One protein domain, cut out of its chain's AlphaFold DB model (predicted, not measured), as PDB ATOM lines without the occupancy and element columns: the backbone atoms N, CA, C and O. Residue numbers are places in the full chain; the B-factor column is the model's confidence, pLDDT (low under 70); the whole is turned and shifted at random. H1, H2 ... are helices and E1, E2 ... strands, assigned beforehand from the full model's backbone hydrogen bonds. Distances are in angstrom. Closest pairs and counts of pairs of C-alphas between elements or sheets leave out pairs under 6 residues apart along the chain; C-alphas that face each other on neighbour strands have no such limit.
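This is residues 21 to 129 of the 367 residues of an uncharacterized protein of Toxoplasma gondii ARI (UniProt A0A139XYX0). A small three-stranded sheet is the middle layer of three, with H2 covering one face and H1 and H3 on the other. The 109 printed residues include H1 E1 E2 H2 E3 H3 in chain order; the mixed sheet runs E1 E2 E3. The class is mixed, helices and strands; the whole is compact, radius of gyration of the C-alphas 13.6 A, spanning 39 by 32 by 29 A.

Find E1 at residues 53 to 58 (16.1 A), E2 at 68 to 73 (15.8 A) and E3 at 105 to 109 (13.3 A). H1, residues 36 to 46, runs 15.4 A from C-alpha 36 at (4.306, 8.505, -11.782). H2, residues 81 to 97, runs 24.3 A; H3, residues 117 to 129, runs 18.4 A to C-alpha 129 at (2.052, 29.700, -20.441).

In the antiparallel hairpin E1 and E2, N 55 and O 71 are 2.8 A apart, within hydrogen-bond range; between parallel E2 and E3, N 107 and O 70 are at 3.0 A. E2, H2, E3 form a strand-helix-strand unit, parallel neighbour strands with a helix between, its crossover right-handed. H2's height over the sheet is 9.0 A; its closest C-alphas to E2 are Asp 88 and Ser 72, 6.5 A. On the opposite face, H1 and H3 only just touch, with 3 pairs of C-alphas within 8 A, H3 with residue 117 alone. Every O i to N i+4 pair in H1, H2 and H3 is within hydrogen-bond range.

The printed part has no cut, and its links are short. The farthest C-alphas, Asn 64 and Ala 77, are 39.6 A apart. Thirty residues have pLDDT under 70, among them 21 to 26.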
ATOM      1  N   GLY A  21      -9.502   0.216 -40.364       48.56
ATOM      2  CA  GLY A  21      -8.652   0.609 -39.245       48.56
ATOM      3  C   GLY A  21      -9.417   0.450 -37.933       48.56
ATOM      4  O   GLY A  21     -10.398   1.156 -37.707       48.56
ATOM      5  N   SER A  22      -8.984  -0.482 -37.087       55.56
ATOM      6  CA  SER A  22      -9.562  -0.734 -35.768       55.56
ATOM      7  C   SER A  22      -8.563  -0.361 -34.674       55.56
ATOM      8  O   SER A  22      -7.347  -0.398 -34.874       55.56
ATOM      9  N   LEU A  23      -9.083   0.047 -33.516       61.75
ATOM     10  CA  LEU A  23      -8.282   0.248 -32.313       61.75
ATOM     11  C   LEU A  23      -8.357  -1.021 -31.470       61.75
ATOM     12  O   LEU A  23      -9.440  -1.415 -31.046       61.75
ATOM     13  N   SER A  24      -7.211  -1.651 -31.224       61.69
ATOM     14  CA  SER A  24      -7.101  -2.869 -30.422       61.69
ATOM     15  C   SER A  24      -6.340  -2.626 -29.114       61.69
ATOM     16  O   SER A  24      -5.460  -1.777 -29.032       61.69
ATOM     17  N   LEU A  25      -6.723  -3.349 -28.060       68.12
ATOM     18  CA  LEU A  25      -6.044  -3.391 -26.761       68.12
ATOM     19  C   LEU A  25      -4.973  -4.483 -26.800       68.12
ATOM     20  O   LEU A  25      -5.322  -5.656 -26.846       68.12
ATOM     21  N   GLU A  26      -3.689  -4.106 -26.800       68.06
ATOM     22  CA  GLU A  26      -2.574  -5.076 -26.782       68.06
ATOM     23  C   GLU A  26      -2.189  -5.450 -25.350       68.06
ATOM     24  O   GLU A  26      -1.817  -6.592 -25.108       68.06
ATOM     25  N   GLU A  27      -2.291  -4.535 -24.383       73.00
ATOM     26  CA  GLU A  27      -1.898  -4.814 -23.002       73.00
ATOM     27  C   GLU A  27      -2.830  -4.103 -22.003       73.00
ATOM     28  O   GLU A  27      -3.609  -3.221 -22.331       73.00
ATOM     29  N   SER A  28      -2.844  -4.504 -20.743       74.81
ATOM     30  CA  SER A  28      -3.572  -3.793 -19.688       74.81
ATOM     31  C   SER A  28      -2.855  -4.095 -18.390       74.81
ATOM     32  O   SER A  28      -2.539  -5.256 -18.135       74.81
ATOM     33  N   LEU A  29      -2.530  -3.069 -17.609       69.69
ATOM     34  CA  LEU A  29      -1.720  -3.235 -16.405       69.69
ATOM     35  C   LEU A  29      -2.509  -2.763 -15.193       69.69
ATOM     36  O   LEU A  29      -3.013  -1.643 -15.218       69.69
ATOM     37  N   PRO A  30      -2.614  -3.556 -14.120       70.50
ATOM     38  CA  PRO A  30      -3.352  -3.133 -12.943       70.50
ATOM     39  C   PRO A  30      -2.764  -1.839 -12.373       70.50
ATOM     40  O   PRO A  30      -1.555  -1.590 -12.398       70.50
ATOM     41  N   PHE A  31      -3.639  -0.981 -11.859       70.56
ATOM     42  CA  PHE A  31      -3.201   0.200 -11.134       70.56
ATOM     43  C   PHE A  31      -2.740  -0.184  -9.721       70.56
ATOM     44  O   PHE A  31      -3.566  -0.407  -8.840       70.56
ATOM     45  N   GLU A  32      -1.422  -0.246  -9.521       68.81
ATOM     46  CA  GLU A  32      -0.789  -0.648  -8.251       68.81
ATOM     47  C   GLU A  32      -0.358   0.537  -7.366       68.81
ATOM     48  O   GLU A  32       0.326   0.354  -6.367       68.81
ATOM     49  N   GLY A  33      -0.742   1.773  -7.714       65.81
ATOM     50  CA  GLY A  33      -0.389   2.959  -6.917       65.81
ATOM     51  C   GLY A  33       1.088   3.374  -7.002       65.81
ATOM     52  O   GLY A  33       1.530   4.217  -6.225       65.81
ATOM     53  N   ASP A  34       1.848   2.829  -7.960       75.38
ATOM     54  CA  ASP A  34       3.260   3.167  -8.181       75.38
ATOM     55  C   ASP A  34       3.516   4.674  -8.356       75.38
ATOM     56  O   ASP A  34       2.611   5.472  -8.618       75.38
ATOM     57  N   SER A  35       4.778   5.096  -8.291       85.19
ATOM     58  CA  SER A  35       5.125   6.475  -8.639       85.19
ATOM     59  C   SER A  35       4.797   6.783 -10.108       85.19
ATOM     60  O   SER A  35       4.809   5.913 -10.985       85.19
ATOM     61  N   LEU A  36       4.512   8.056 -10.402       85.44
ATOM     62  CA  LEU A  36       4.306   8.505 -11.782       85.44
ATOM     63  C   LEU A  36       5.561   8.261 -12.638       85.44
ATOM     64  O   LEU A  36       5.435   7.916 -13.808       85.44
ATOM     65  N   ASP A  37       6.751   8.388 -12.045       88.00
ATOM     66  CA  ASP A  37       8.037   8.091 -12.685       88.00
ATOM     67  C   ASP A  37       8.133   6.626 -13.114       88.00
ATOM     68  O   ASP A  37       8.358   6.357 -14.292       88.00
ATOM     69  N   ALA A  38       7.798   5.682 -12.227       85.69
ATOM     70  CA  ALA A  38       7.762   4.262 -12.574       85.69
ATOM     71  C   ALA A  38       6.760   3.961 -13.703       85.69
ATOM     72  O   ALA A  38       7.016   3.110 -14.558       85.69
ATOM     73  N   ARG A  39       5.627   4.678 -13.752       85.75
ATOM     74  CA  ARG A  39       4.668   4.542 -14.857       85.75
ATOM     75  C   ARG A  39       5.241   5.034 -16.187       85.75
ATOM     76  O   ARG A  39       5.088   4.340 -17.188       85.75
ATOM     77  N   PHE A  40       5.907   6.186 -16.215       87.88
ATOM     78  CA  PHE A  40       6.549   6.693 -17.436       87.88
ATOM     79  C   PHE A  40       7.728   5.821 -17.884       87.88
ATOM     80  O   PHE A  40       7.852   5.555 -19.078       87.88
ATOM     81  N   ASP A  41       8.519   5.281 -16.956       88.12
ATOM     82  CA  ASP A  41       9.585   4.324 -17.278       88.12
ATOM     83  C   ASP A  41       9.031   3.077 -17.980       88.12
ATOM     84  O   ASP A  41       9.636   2.554 -18.919       88.12
ATOM     85  N   ARG A  42       7.847   2.606 -17.568       85.75
ATOM     86  CA  ARG A  42       7.140   1.521 -18.264       85.75
ATOM     87  C   ARG A  42       6.689   1.927 -19.662       85.75
ATOM     88  O   ARG A  42       6.914   1.156 -20.591       85.75
ATOM     89  N   LEU A  43       6.134   3.131 -19.844       86.75
ATOM     90  CA  LEU A  43       5.798   3.637 -21.183       86.75
ATOM     91  C   LEU A  43       7.022   3.636 -22.104       86.75
ATOM     92  O   LEU A  43       6.926   3.196 -23.245       86.75
ATOM     93  N   GLY A  44       8.185   4.059 -21.598       85.19
ATOM     94  CA  GLY A  44       9.442   4.037 -22.348       85.19
ATOM     95  C   GLY A  44       9.875   2.633 -22.790       85.19
ATOM     96  O   GLY A  44      10.394   2.475 -23.897       85.19
ATOM     97  N   LYS A  45       9.626   1.604 -21.969       85.50
ATOM     98  CA  LYS A  45       9.897   0.192 -22.308       85.50
ATOM     99  C   LYS A  45       8.912  -0.361 -23.338       85.50
ATOM    100  O   LYS A  45       9.308  -1.130 -24.207       85.50
ATOM    101  N   LEU A  46       7.646   0.043 -23.242       83.94
ATOM    102  CA  LEU A  46       6.564  -0.390 -24.131       83.94
ATOM    103  C   LEU A  46       6.543   0.398 -25.447       83.94
ATOM    104  O   LEU A  46       5.895  -0.012 -26.408       83.94
ATOM    105  N   ALA A  47       7.262   1.514 -25.524       83.94
ATOM    106  CA  ALA A  47       7.467   2.276 -26.743       83.94
ATOM    107  C   ALA A  47       8.430   1.546 -27.690       83.94
ATOM    108  O   ALA A  47       9.655   1.673 -27.610       83.94
ATOM    109  N   VAL A  48       7.860   0.782 -28.619       79.44
ATOM    110  CA  VAL A  48       8.609   0.134 -29.698       79.44
ATOM    111  C   VAL A  48       8.966   1.178 -30.757       79.44
ATOM    112  O   VAL A  48       8.130   1.984 -31.160       79.44
ATOM    113  N   GLU A  49      10.214   1.183 -31.222       76.44
ATOM    114  CA  GLU A  49      10.720   2.213 -32.148       76.44
ATOM    115  C   GLU A  49      10.138   2.108 -33.560       76.44
ATOM    116  O   GLU A  49      10.101   3.098 -34.283       76.44
ATOM    117  N   ASN A  50       9.613   0.938 -33.923       70.81
ATOM    118  CA  ASN A  50       9.082   0.672 -35.259       70.81
ATOM    119  C   ASN A  50       7.558   0.840 -35.366       70.81
ATOM    120  O   ASN A  50       7.012   0.816 -36.471       70.81
ATOM    121  N   PHE A  51       6.856   1.009 -34.239       73.62
ATOM    122  CA  PHE A  51       5.393   0.988 -34.205       73.62
ATOM    123  C   PHE A  51       4.825   2.146 -33.378       73.62
ATOM    124  O   PHE A  51       5.226   2.321 -32.223       73.62
ATOM    125  N   PRO A  52       3.881   2.931 -33.930       77.62
ATOM    126  CA  PRO A  52       3.182   3.937 -33.154       77.62
ATOM    127  C   PRO A  52       2.228   3.286 -32.150       77.62
ATOM    128  O   PRO A  52       1.671   2.219 -32.409       77.62
ATOM    129  N   ARG A  53       2.038   3.936 -31.002       84.00
ATOM    130  CA  ARG A  53       1.199   3.450 -29.895       84.00
ATOM    131  C   ARG A  53       0.438   4.616 -29.264       84.00
ATOM    132  O   ARG A  53       0.900   5.753 -29.318       84.00
ATOM    133  N   ILE A  54      -0.714   4.338 -28.661       83.31
ATOM    134  CA  ILE A  54      -1.482   5.326 -27.894       83.31
ATOM    135  C   ILE A  54      -1.566   4.821 -26.461       83.31
ATOM    136  O   ILE A  54      -2.200   3.808 -26.187       83.31
ATOM    137  N   PHE A  55      -0.945   5.535 -25.533       86.25
ATOM    138  CA  PHE A  55      -0.989   5.175 -24.124       86.25
ATOM    139  C   PHE A  55      -2.078   5.965 -23.409       86.25
ATOM    140  O   PHE A  55      -2.108   7.193 -23.477       86.25
ATOM    141  N   LEU A  56      -2.941   5.264 -22.677       86.12
ATOM    142  CA  LEU A  56      -3.873   5.872 -21.738       86.12
ATOM    143  C   LEU A  56      -3.309   5.715 -20.323       86.12
ATOM    144  O   LEU A  56      -3.307   4.628 -19.754       86.12
ATOM    145  N   LEU A  57      -2.794   6.806 -19.765       86.81
ATOM    146  CA  LEU A  57      -2.074   6.805 -18.499       86.81
ATOM    147  C   LEU A  57      -2.895   7.470 -17.394       86.81
ATOM    148  O   LEU A  57      -3.258   8.640 -17.504       86.81
ATOM    149  N   ARG A  58      -3.093   6.766 -16.278       85.88
ATOM    150  CA  ARG A  58      -3.591   7.369 -15.039       85.88
ATOM    151  C   ARG A  58      -2.472   8.138 -14.327       85.88
ATOM    152  O   ARG A  58      -1.371   7.624 -14.118       85.88
ATOM    153  N   LEU A  59      -2.738   9.392 -13.980       83.69
ATOM    154  CA  LEU A  59      -1.761  10.341 -13.444       83.69
ATOM    155  C   LEU A  59      -1.779  10.416 -11.920       83.69
ATOM    156  O   LEU A  59      -0.724  10.628 -11.322       83.69
ATOM    157  N   ASP A  60      -2.947  10.258 -11.303       76.94
ATOM    158  CA  ASP A  60      -3.101  10.292  -9.852       76.94
ATOM    159  C   ASP A  60      -2.527   9.035  -9.183       76.94
ATOM    160  O   ASP A  60      -2.236   8.037  -9.841       76.94
ATOM    161  N   VAL A  61      -2.298   9.121  -7.870       66.50
ATOM    162  CA  VAL A  61      -1.798   8.003  -7.052       66.50
ATOM    163  C   VAL A  61      -2.966   7.272  -6.399       66.50
ATOM    164  O   VAL A  61      -3.047   6.067  -6.536       66.50
ATOM    165  N   GLU A  62      -3.915   7.977  -5.781       61.09
ATOM    166  CA  GLU A  62      -5.144   7.387  -5.223       61.09
ATOM    167  C   GLU A  62      -6.243   8.464  -5.155       61.09
ATOM    168  O   GLU A  62      -6.485   9.063  -4.110       61.09
ATOM    169  N   SER A  63      -6.877   8.803  -6.284       61.75
ATOM    170  CA  SER A  63      -8.010   9.741  -6.301       61.75
ATOM    171  C   SER A  63      -9.321   9.056  -6.678       61.75
ATOM    172  O   SER A  63      -9.384   8.293  -7.641       61.75
ATOM    173  N   ASN A  64     -10.402   9.425  -5.984       64.38
ATOM    174  CA  ASN A  64     -11.780   9.101  -6.383       64.38
ATOM    175  C   ASN A  64     -12.204   9.820  -7.677       64.38
ATOM    176  O   ASN A  64     -13.250   9.529  -8.248       64.38
ATOM    177  N   SER A  65     -11.389  10.763  -8.152       68.69
ATOM    178  CA  SER A  65     -11.572  11.480  -9.409       68.69
ATOM    179  C   SER A  65     -10.286  11.374 -10.234       68.69
ATOM    180  O   SER A  65      -9.452  12.284 -10.168       68.69
ATOM    181  N   PRO A  66     -10.085  10.253 -10.945       74.81
ATOM    182  CA  PRO A  66      -8.815   9.951 -11.585       74.81
ATOM    183  C   PRO A  66      -8.467  10.978 -12.660       74.81
ATOM    184  O   PRO A  66      -9.324  11.424 -13.428       74.81
ATOM    185  N   GLU A  67      -7.191  11.344 -12.716       82.62
ATOM    186  CA  GLU A  67      -6.665  12.206 -13.768       82.62
ATOM    187  C   GLU A  67      -6.006  11.346 -14.833       82.62
ATOM    188  O   GLU A  67      -5.189  10.487 -14.519       82.62
ATOM    189  N   TRP A  68      -6.326  11.600 -16.096       83.81
ATOM    190  CA  TRP A  68      -5.843  10.791 -17.210       83.81
ATOM    191  C   TRP A  68      -4.996  11.614 -18.171       83.81
ATOM    192  O   TRP A  68      -5.204  12.820 -18.339       83.81
ATOM    193  N   ALA A  69      -4.057  10.942 -18.827       83.75
ATOM    194  CA  ALA A  69      -3.363  11.438 -19.996       83.75
ATOM    195  C   ALA A  69      -3.510  10.469 -21.167       83.75
ATOM    196  O   ALA A  69      -3.341   9.264 -20.996       83.75
ATOM    197  N   VAL A  70      -3.770  11.011 -22.352       85.44
ATOM    198  CA  VAL A  70      -3.634  10.289 -23.619       85.44
ATOM    199  C   VAL A  70      -2.311  10.715 -24.238       85.44
ATOM    200  O   VAL A  70      -2.072  11.904 -24.464       85.44
ATOM    201  N   ILE A  71      -1.433   9.739 -24.453       84.81
ATOM    202  CA  ILE A  71      -0.076   9.949 -24.938       84.81
ATOM    203  C   ILE A  71       0.079   9.260 -26.293       84.81
ATOM    204  O   ILE A  71       0.093   8.033 -26.365       84.81
ATOM    205  N   SER A  72       0.238  10.045 -27.354       84.69
ATOM    206  CA  SER A  72       0.542   9.536 -28.692       84.69
ATOM    207  C   SER A  72       2.046   9.313 -28.833       84.69
ATOM    208  O   SER A  72       2.833  10.263 -28.808       84.69
ATOM    209  N   TRP A  73       2.452   8.056 -28.990       83.62
ATOM    210  CA  TRP A  73       3.811   7.663 -29.342       83.62
ATOM    211  C   TRP A  73       3.912   7.453 -30.848       83.62
ATOM    212  O   TRP A  73       3.343   6.509 -31.393       83.62
ATOM    213  N   THR A  74       4.659   8.319 -31.527       82.00
ATOM    214  CA  THR A  74       4.864   8.248 -32.978       82.00
ATOM    215  C   THR A  74       6.347   8.427 -33.319       82.00
ATOM    216  O   THR A  74       6.794   9.564 -33.510       82.00
ATOM    217  N   PRO A  75       7.136   7.336 -33.386       77.12
ATOM    218  CA  PRO A  75       8.568   7.396 -33.668       77.12
ATOM    219  C   PRO A  75       8.879   8.206 -34.931       77.12
ATOM    220  O   PRO A  75       8.444   7.843 -36.026       77.12
ATOM    221  N   ALA A  76       9.644   9.294 -34.807       70.12
ATOM    222  CA  ALA A  76       9.870  10.198 -35.940       70.12
ATOM    223  C   ALA A  76      10.623   9.541 -37.112       70.12
ATOM    224  O   ALA A  76      10.426   9.941 -38.256       70.12
ATOM    225  N   ALA A  77      11.470   8.552 -36.823       71.75
ATOM    226  CA  ALA A  77      12.285   7.862 -37.820       71.75
ATOM    227  C   ALA A  77      11.494   6.856 -38.676       71.75
ATOM    228  O   ALA A  77      11.930   6.537 -39.773       71.75
ATOM    229  N   VAL A  78      10.353   6.358 -38.181       67.94
ATOM    230  CA  VAL A  78       9.615   5.243 -38.809       67.94
ATOM    231  C   VAL A  78       8.173   5.619 -39.155       67.94
ATOM    232  O   VAL A  78       7.581   5.075 -40.082       67.94
ATOM    233  N   CYS A  79       7.567   6.555 -38.424       67.56
ATOM    234  CA  CYS A  79       6.206   6.989 -38.713       67.56
ATOM    235  C   CYS A  79       6.208   8.085 -39.770       67.56
ATOM    236  O   CYS A  79       6.616   9.220 -39.488       67.56
ATOM    237  N   SER A  80       5.673   7.746 -40.938       68.56
ATOM    238  CA  SER A  80       5.350   8.700 -41.989       68.56
ATOM    239  C   SER A  80       4.339   9.753 -41.493       68.56
ATOM    240  O   SER A  80       3.570   9.481 -40.560       68.56
ATOM    241  N   PRO A  81       4.333  10.968 -42.070       67.44
ATOM    242  CA  PRO A  81       3.309  11.990 -41.859       67.44
ATOM    243  C   PRO A  81       1.882  11.437 -41.768       67.44
ATOM    244  O   PRO A  81       1.174  11.701 -40.795       67.44
ATOM    245  N   CYS A  82       1.500  10.611 -42.741       65.94
ATOM    246  CA  CYS A  82       0.187   9.986 -42.836       65.94
ATOM    247  C   CYS A  82      -0.141   9.147 -41.596       65.94
ATOM    248  O   CYS A  82      -1.191   9.304 -40.965       65.94
ATOM    249  N   ARG A  83       0.818   8.316 -41.177       71.00
ATOM    250  CA  ARG A  83       0.674   7.439 -40.014       71.00
ATOM    251  C   ARG A  83       0.534   8.222 -38.708       71.00
ATOM    252  O   ARG A  83      -0.235   7.814 -37.843       71.00
ATOM    253  N   ARG A  84       1.236   9.354 -38.563       73.19
ATOM    254  CA  ARG A  84       1.119  10.224 -37.376       73.19
ATOM    255  C   ARG A  84      -0.266  10.851 -37.278       73.19
ATOM    256  O   ARG A  84      -0.894  10.750 -36.233       73.19
ATOM    257  N   THR A  85      -0.767  11.407 -38.382       69.56
ATOM    258  CA  THR A  85      -2.110  11.998 -38.449       69.56
ATOM    259  C   THR A  85      -3.186  11.007 -38.019       69.56
ATOM    260  O   THR A  85      -4.081  11.356 -37.251       69.56
ATOM    261  N   PHE A  86      -3.089   9.757 -38.479       70.44
ATOM    262  CA  PHE A  86      -4.048   8.722 -38.110       70.44
ATOM    263  C   PHE A  86      -4.001   8.387 -36.611       70.44
ATOM    264  O   PHE A  86      -5.044   8.300 -35.966       70.44
ATOM    265  N   VAL A  87      -2.802   8.252 -36.036       75.12
ATOM    266  CA  VAL A  87      -2.614   7.986 -34.597       75.12
ATOM    267  C   VAL A  87      -3.138   9.145 -33.751       75.12
ATOM    268  O   VAL A  87      -3.816   8.923 -32.751       75.12
ATOM    269  N   ASP A  88      -2.888  10.380 -34.174       71.81
ATOM    270  CA  ASP A  88      -3.368  11.575 -33.482       71.81
ATOM    271  C   ASP A  88      -4.896  11.679 -33.529       71.81
ATOM    272  O   ASP A  88      -5.530  11.998 -32.520       71.81
ATOM    273  N   TYR A  89      -5.502  11.353 -34.673       68.38
ATOM    274  CA  TYR A  89      -6.954  11.274 -34.800       68.38
ATOM    275  C   TYR A  89      -7.542  10.182 -33.901       68.38
ATOM    276  O   TYR A  89      -8.506  10.433 -33.182       68.38
ATOM    277  N   ALA A  90      -6.944   8.991 -33.892       70.25
ATOM    278  CA  ALA A  90      -7.359   7.897 -33.025       70.25
ATOM    279  C   ALA A  90      -7.259   8.265 -31.536       70.25
ATOM    280  O   ALA A  90      -8.172   7.972 -30.765       70.25
ATOM    281  N   ALA A  91      -6.191   8.953 -31.128       72.69
ATOM    282  CA  ALA A  91      -6.008   9.433 -29.762       72.69
ATOM    283  C   ALA A  91      -7.078  10.465 -29.374       72.69
ATOM    284  O   ALA A  91      -7.666  10.387 -28.292       72.69
ATOM    285  N   TRP A  92      -7.383  11.399 -30.281       71.50
ATOM    286  CA  TRP A  92      -8.473  12.355 -30.099       71.50
ATOM    287  C   TRP A  92      -9.838  11.658 -30.009       71.50
ATOM    288  O   TRP A  92     -10.622  11.977 -29.113       71.50
ATOM    289  N   PHE A  93     -10.101  10.684 -30.885       66.50
ATOM    290  CA  PHE A  93     -11.337   9.903 -30.901       66.50
ATOM    291  C   PHE A  93     -11.522   9.111 -29.601       66.50
ATOM    292  O   PHE A  93     -12.594   9.127 -28.998       66.50
ATOM    293  N   LEU A  94     -10.458   8.471 -29.115       70.88
ATOM    294  CA  LEU A  94     -10.450   7.750 -27.846       70.88
ATOM    295  C   LEU A  94     -10.781   8.683 -26.679       70.88
ATOM    296  O   LEU A  94     -11.594   8.345 -25.824       70.88
ATOM    297  N   ARG A  95     -10.217   9.893 -26.679       70.88
ATOM    298  CA  ARG A  95     -10.480  10.902 -25.651       70.88
ATOM    299  C   ARG A  95     -11.944  11.343 -25.590       70.88
ATOM    300  O   ARG A  95     -12.457  11.540 -24.495       70.88
ATOM    301  N   ILE A  96     -12.591  11.554 -26.738       65.31
ATOM    302  CA  ILE A  96     -14.002  11.982 -26.777       65.31
ATOM    303  C   ILE A  96     -14.965  10.824 -26.503       65.31
ATOM    304  O   ILE A  96     -16.044  11.039 -25.955       65.31
ATOM    305  N   SER A  97     -14.574   9.606 -26.879       64.44
ATOM    306  CA  SER A  97     -15.413   8.412 -26.748       64.44
ATOM    307  C   SER A  97     -15.422   7.894 -25.316       64.44
ATOM    308  O   SER A  97     -16.462   7.496 -24.790       64.44
ATOM    309  N   LEU A  98     -14.269   7.945 -24.653       65.94
ATOM    310  CA  LEU A  98     -14.153   7.624 -23.242       65.94
ATOM    311  C   LEU A  98     -14.625   8.840 -22.436       65.94
ATOM    312  O   LEU A  98     -13.996   9.893 -22.419       65.94
ATOM    313  N   ARG A  99     -15.781   8.716 -21.786       66.94
ATOM    314  CA  ARG A  99     -16.408   9.788 -20.998       66.94
ATOM    315  C   ARG A  99     -15.665  10.018 -19.679       66.94
ATOM    316  O   ARG A  99     -16.131   9.626 -18.612       66.94
ATOM    317  N   PHE A 100     -14.489  10.630 -19.751       70.62
ATOM    318  CA  PHE A 100     -13.682  10.928 -18.572       70.62
ATOM    319  C   PHE A 100     -14.375  11.949 -17.664       70.62
ATOM    320  O   PHE A 100     -14.932  12.942 -18.122       70.62
ATOM    321  N   SER A 101     -14.284  11.732 -16.351       67.62
ATOM    322  CA  SER A 101     -14.856  12.629 -15.337       67.62
ATOM    323  C   SER A 101     -14.135  13.978 -15.232       67.62
ATOM    324  O   SER A 101     -14.661  14.923 -14.646       67.62
ATOM    325  N   ARG A 102     -12.922  14.081 -15.788       70.38
ATOM    326  CA  ARG A 102     -12.101  15.294 -15.838       70.38
ATOM    327  C   ARG A 102     -11.480  15.462 -17.226       70.38
ATOM    328  O   ARG A 102     -11.286  14.463 -17.920       70.38
ATOM    329  N   PRO A 103     -11.106  16.695 -17.616       75.56
ATOM    330  CA  PRO A 103     -10.353  16.927 -18.842       75.56
ATOM    331  C   PRO A 103      -9.074  16.083 -18.883       75.56
ATOM    332  O   PRO A 103      -8.241  16.148 -17.977       75.56
ATOM    333  N   VAL A 104      -8.929  15.299 -19.946       78.19
ATOM    334  CA  VAL A 104      -7.752  14.460 -20.185       78.19
ATOM    335  C   VAL A 104      -6.604  15.311 -20.697       78.19
ATOM    336  O   VAL A 104      -6.792  16.173 -21.555       78.19
ATOM    337  N   LYS A 105      -5.403  15.056 -20.181       82.81
ATOM    338  CA  LYS A 105      -4.187  15.743 -20.617       82.81
ATOM    339  C   LYS A 105      -3.642  15.068 -21.874       82.81
ATOM    340  O   LYS A 105      -3.560  13.848 -21.940       82.81
ATOM    341  N   GLU A 106      -3.249  15.853 -22.861       82.31
ATOM    342  CA  GLU A 106      -2.733  15.339 -24.133       82.31
ATOM    343  C   GLU A 106      -1.214  15.490 -24.173       82.31
ATOM    344  O   GLU A 106      -0.660  16.484 -23.689       82.31
ATOM    345  N   TYR A 107      -0.524  14.491 -24.718       83.25
ATOM    346  CA  TYR A 107       0.921  14.550 -24.890       83.25
ATOM    347  C   TYR A 107       1.370  13.774 -26.123       83.25
ATOM    348  O   TYR A 107       0.905  12.671 -26.382       83.25
ATOM    349  N   TYR A 108       2.312  14.346 -26.863       83.75
ATOM    350  CA  TYR A 108       2.848  13.754 -28.081       83.75
ATOM    351  C   TYR A 108       4.339  13.511 -27.889       83.75
ATOM    352  O   TYR A 108       5.086  14.420 -27.518       83.75
ATOM    353  N   ALA A 109       4.773  12.283 -28.146       82.31
ATOM    354  CA  ALA A 109       6.162  11.879 -28.020       82.31
ATOM    355  C   ALA A 109       6.620  11.172 -29.295       82.31
ATOM    356  O   ALA A 109       6.027  10.192 -29.739       82.31
ATOM    357  N   SER A 110       7.711  11.666 -29.877       80.50
ATOM    358  CA  SER A 110       8.314  11.097 -31.089       80.50
ATOM    359  C   SER A 110       9.712  10.513 -30.875       80.50
ATOM    360  O   SER A 110      10.270   9.894 -31.783       80.50
ATOM    361  N   LYS A 111      10.266  10.700 -29.670       84.81
ATOM    362  CA  LYS A 111      11.544  10.159 -29.190       84.81
ATOM    363  C   LYS A 111      11.377   9.629 -27.772       84.81
ATOM    364  O   LYS A 111      10.642  10.230 -26.989       84.81
ATOM    365  N   LYS A 112      12.073   8.546 -27.420       84.56
ATOM    366  CA  LYS A 112      11.965   7.933 -26.083       84.56
ATOM    367  C   LYS A 112      12.369   8.887 -24.958       84.56
ATOM    368  O   LYS A 112      11.764   8.862 -23.899       84.56
ATOM    369  N   GLU A 113      13.303   9.796 -25.223       85.06
ATOM    370  CA  GLU A 113      13.710  10.882 -24.313       85.06
ATOM    371  C   GLU A 113      12.531  11.766 -23.861       85.06
ATOM    372  O   GLU A 113      12.554  12.362 -22.782       85.06
ATOM    373  N   LEU A 114      11.484  11.851 -24.690       84.62
ATOM    374  CA  LEU A 114      10.267  12.602 -24.401       84.62
ATOM    375  C   LEU A 114       9.256  11.783 -23.584       84.62
ATOM    376  O   LEU A 114       8.369  12.359 -22.971       84.62
ATOM    377  N   LEU A 115       9.401  10.460 -23.481       86.38
ATOM    378  CA  LEU A 115       8.560   9.604 -22.634       86.38
ATOM    379  C   LEU A 115       9.034   9.604 -21.174       86.38
ATOM    380  O   LEU A 115       9.182   8.561 -20.549       86.38
ATOM    381  N   THR A 116       9.257  10.793 -20.617       88.19
ATOM    382  CA  THR A 116       9.660  10.986 -19.219       88.19
ATOM    383  C   THR A 116       8.684  11.911 -18.502       88.19
ATOM    384  O   THR A 116       8.086  12.808 -19.108       88.19
ATOM    385  N   VAL A 117       8.546  11.743 -17.183       89.25
ATOM    386  CA  VAL A 117       7.685  12.612 -16.361       89.25
ATOM    387  C   VAL A 117       8.108  14.071 -16.475       89.25
ATOM    388  O   VAL A 117       7.265  14.968 -16.530       89.25
ATOM    389  N   GLU A 118       9.413  14.335 -16.521       87.94
ATOM    390  CA  GLU A 118       9.939  15.690 -16.646       87.94
ATOM    391  C   GLU A 118       9.558  16.342 -17.972       87.94
ATOM    392  O   GLU A 118       9.121  17.497 -17.978       87.94
ATOM    393  N   ALA A 119       9.688  15.612 -19.087       86.12
ATOM    394  CA  ALA A 119       9.302  16.099 -20.406       86.12
ATOM    395  C   ALA A 119       7.792  16.372 -20.473       86.12
ATOM    396  O   ALA A 119       7.381  17.448 -20.915       86.12
ATOM    397  N   PHE A 120       6.982  15.470 -19.920       86.19
ATOM    398  CA  PHE A 120       5.539  15.643 -19.794       86.19
ATOM    399  C   PHE A 120       5.162  16.875 -18.954       86.19
ATOM    400  O   PHE A 120       4.431  17.755 -19.414       86.19
ATOM    401  N   ARG A 121       5.718  17.015 -17.742       85.62
ATOM    402  CA  ARG A 121       5.486  18.182 -16.868       85.62
ATOM    403  C   ARG A 121       5.978  19.484 -17.504       85.62
ATOM    404  O   ARG A 121       5.404  20.549 -17.269       85.62
ATOM    405  N   ARG A 122       7.072  19.448 -18.272       82.81
ATOM    406  CA  ARG A 122       7.586  20.609 -19.017       82.81
ATOM    407  C   ARG A 122       6.591  21.042 -20.093       82.81
ATOM    408  O   ARG A 122       6.246  22.221 -20.122       82.81
ATOM    409  N   ALA A 123       6.085  20.105 -20.892       79.00
ATOM    410  CA  ALA A 123       5.096  20.381 -21.930       79.00
ATOM    411  C   ALA A 123       3.789  20.943 -21.350       79.00
ATOM    412  O   ALA A 123       3.274  21.946 -21.839       79.00
ATOM    413  N   GLN A 124       3.306  20.391 -20.234       81.00
ATOM    414  CA  GLN A 124       2.120  20.919 -19.548       81.00
ATOM    415  C   GLN A 124       2.303  22.356 -19.067       81.00
ATOM    416  O   GLN A 124       1.426  23.197 -19.252       81.00
ATOM    417  N   ARG A 125       3.462  22.673 -18.478       77.19
ATOM    418  CA  ARG A 125       3.765  24.042 -18.041       77.19
ATOM    419  C   ARG A 125       3.843  25.014 -19.216       77.19
ATOM    420  O   ARG A 125       3.416  26.156 -19.076       77.19
ATOM    421  N   GLN A 126       4.382  24.581 -20.353       73.25
ATOM    422  CA  GLN A 126       4.415  25.388 -21.573       73.25
ATOM    423  C   GLN A 126       3.004  25.647 -22.107       73.25
ATOM    424  O   GLN A 126       2.679  26.796 -22.392       73.25
ATOM    425  N   ALA A 127       2.135  24.633 -22.133       64.62
ATOM    426  CA  ALA A 127       0.737  24.788 -22.530       64.62
ATOM    427  C   ALA A 127      -0.004  25.828 -21.669       64.62
ATOM    428  O   ALA A 127      -0.708  26.687 -22.196       64.62
ATOM    429  N   CYS A 128       0.222  25.823 -20.351       59.62
ATOM    430  CA  CYS A 128      -0.356  26.821 -19.446       59.62
ATOM    431  C   CYS A 128       0.190  28.243 -19.669       59.62
ATOM    432  O   CYS A 128      -0.509  29.211 -19.383       59.62
ATOM    433  N   ARG A 129       1.427  28.391 -20.165       55.25
ATOM    434  CA  ARG A 129       2.052  29.700 -20.441       55.25
ATOM    435  C   ARG A 129       1.632  30.305 -21.780       55.25
ATOM    436  O   ARG A 129       1.677  31.520 -21.920       55.25
TER     437      ARG A 129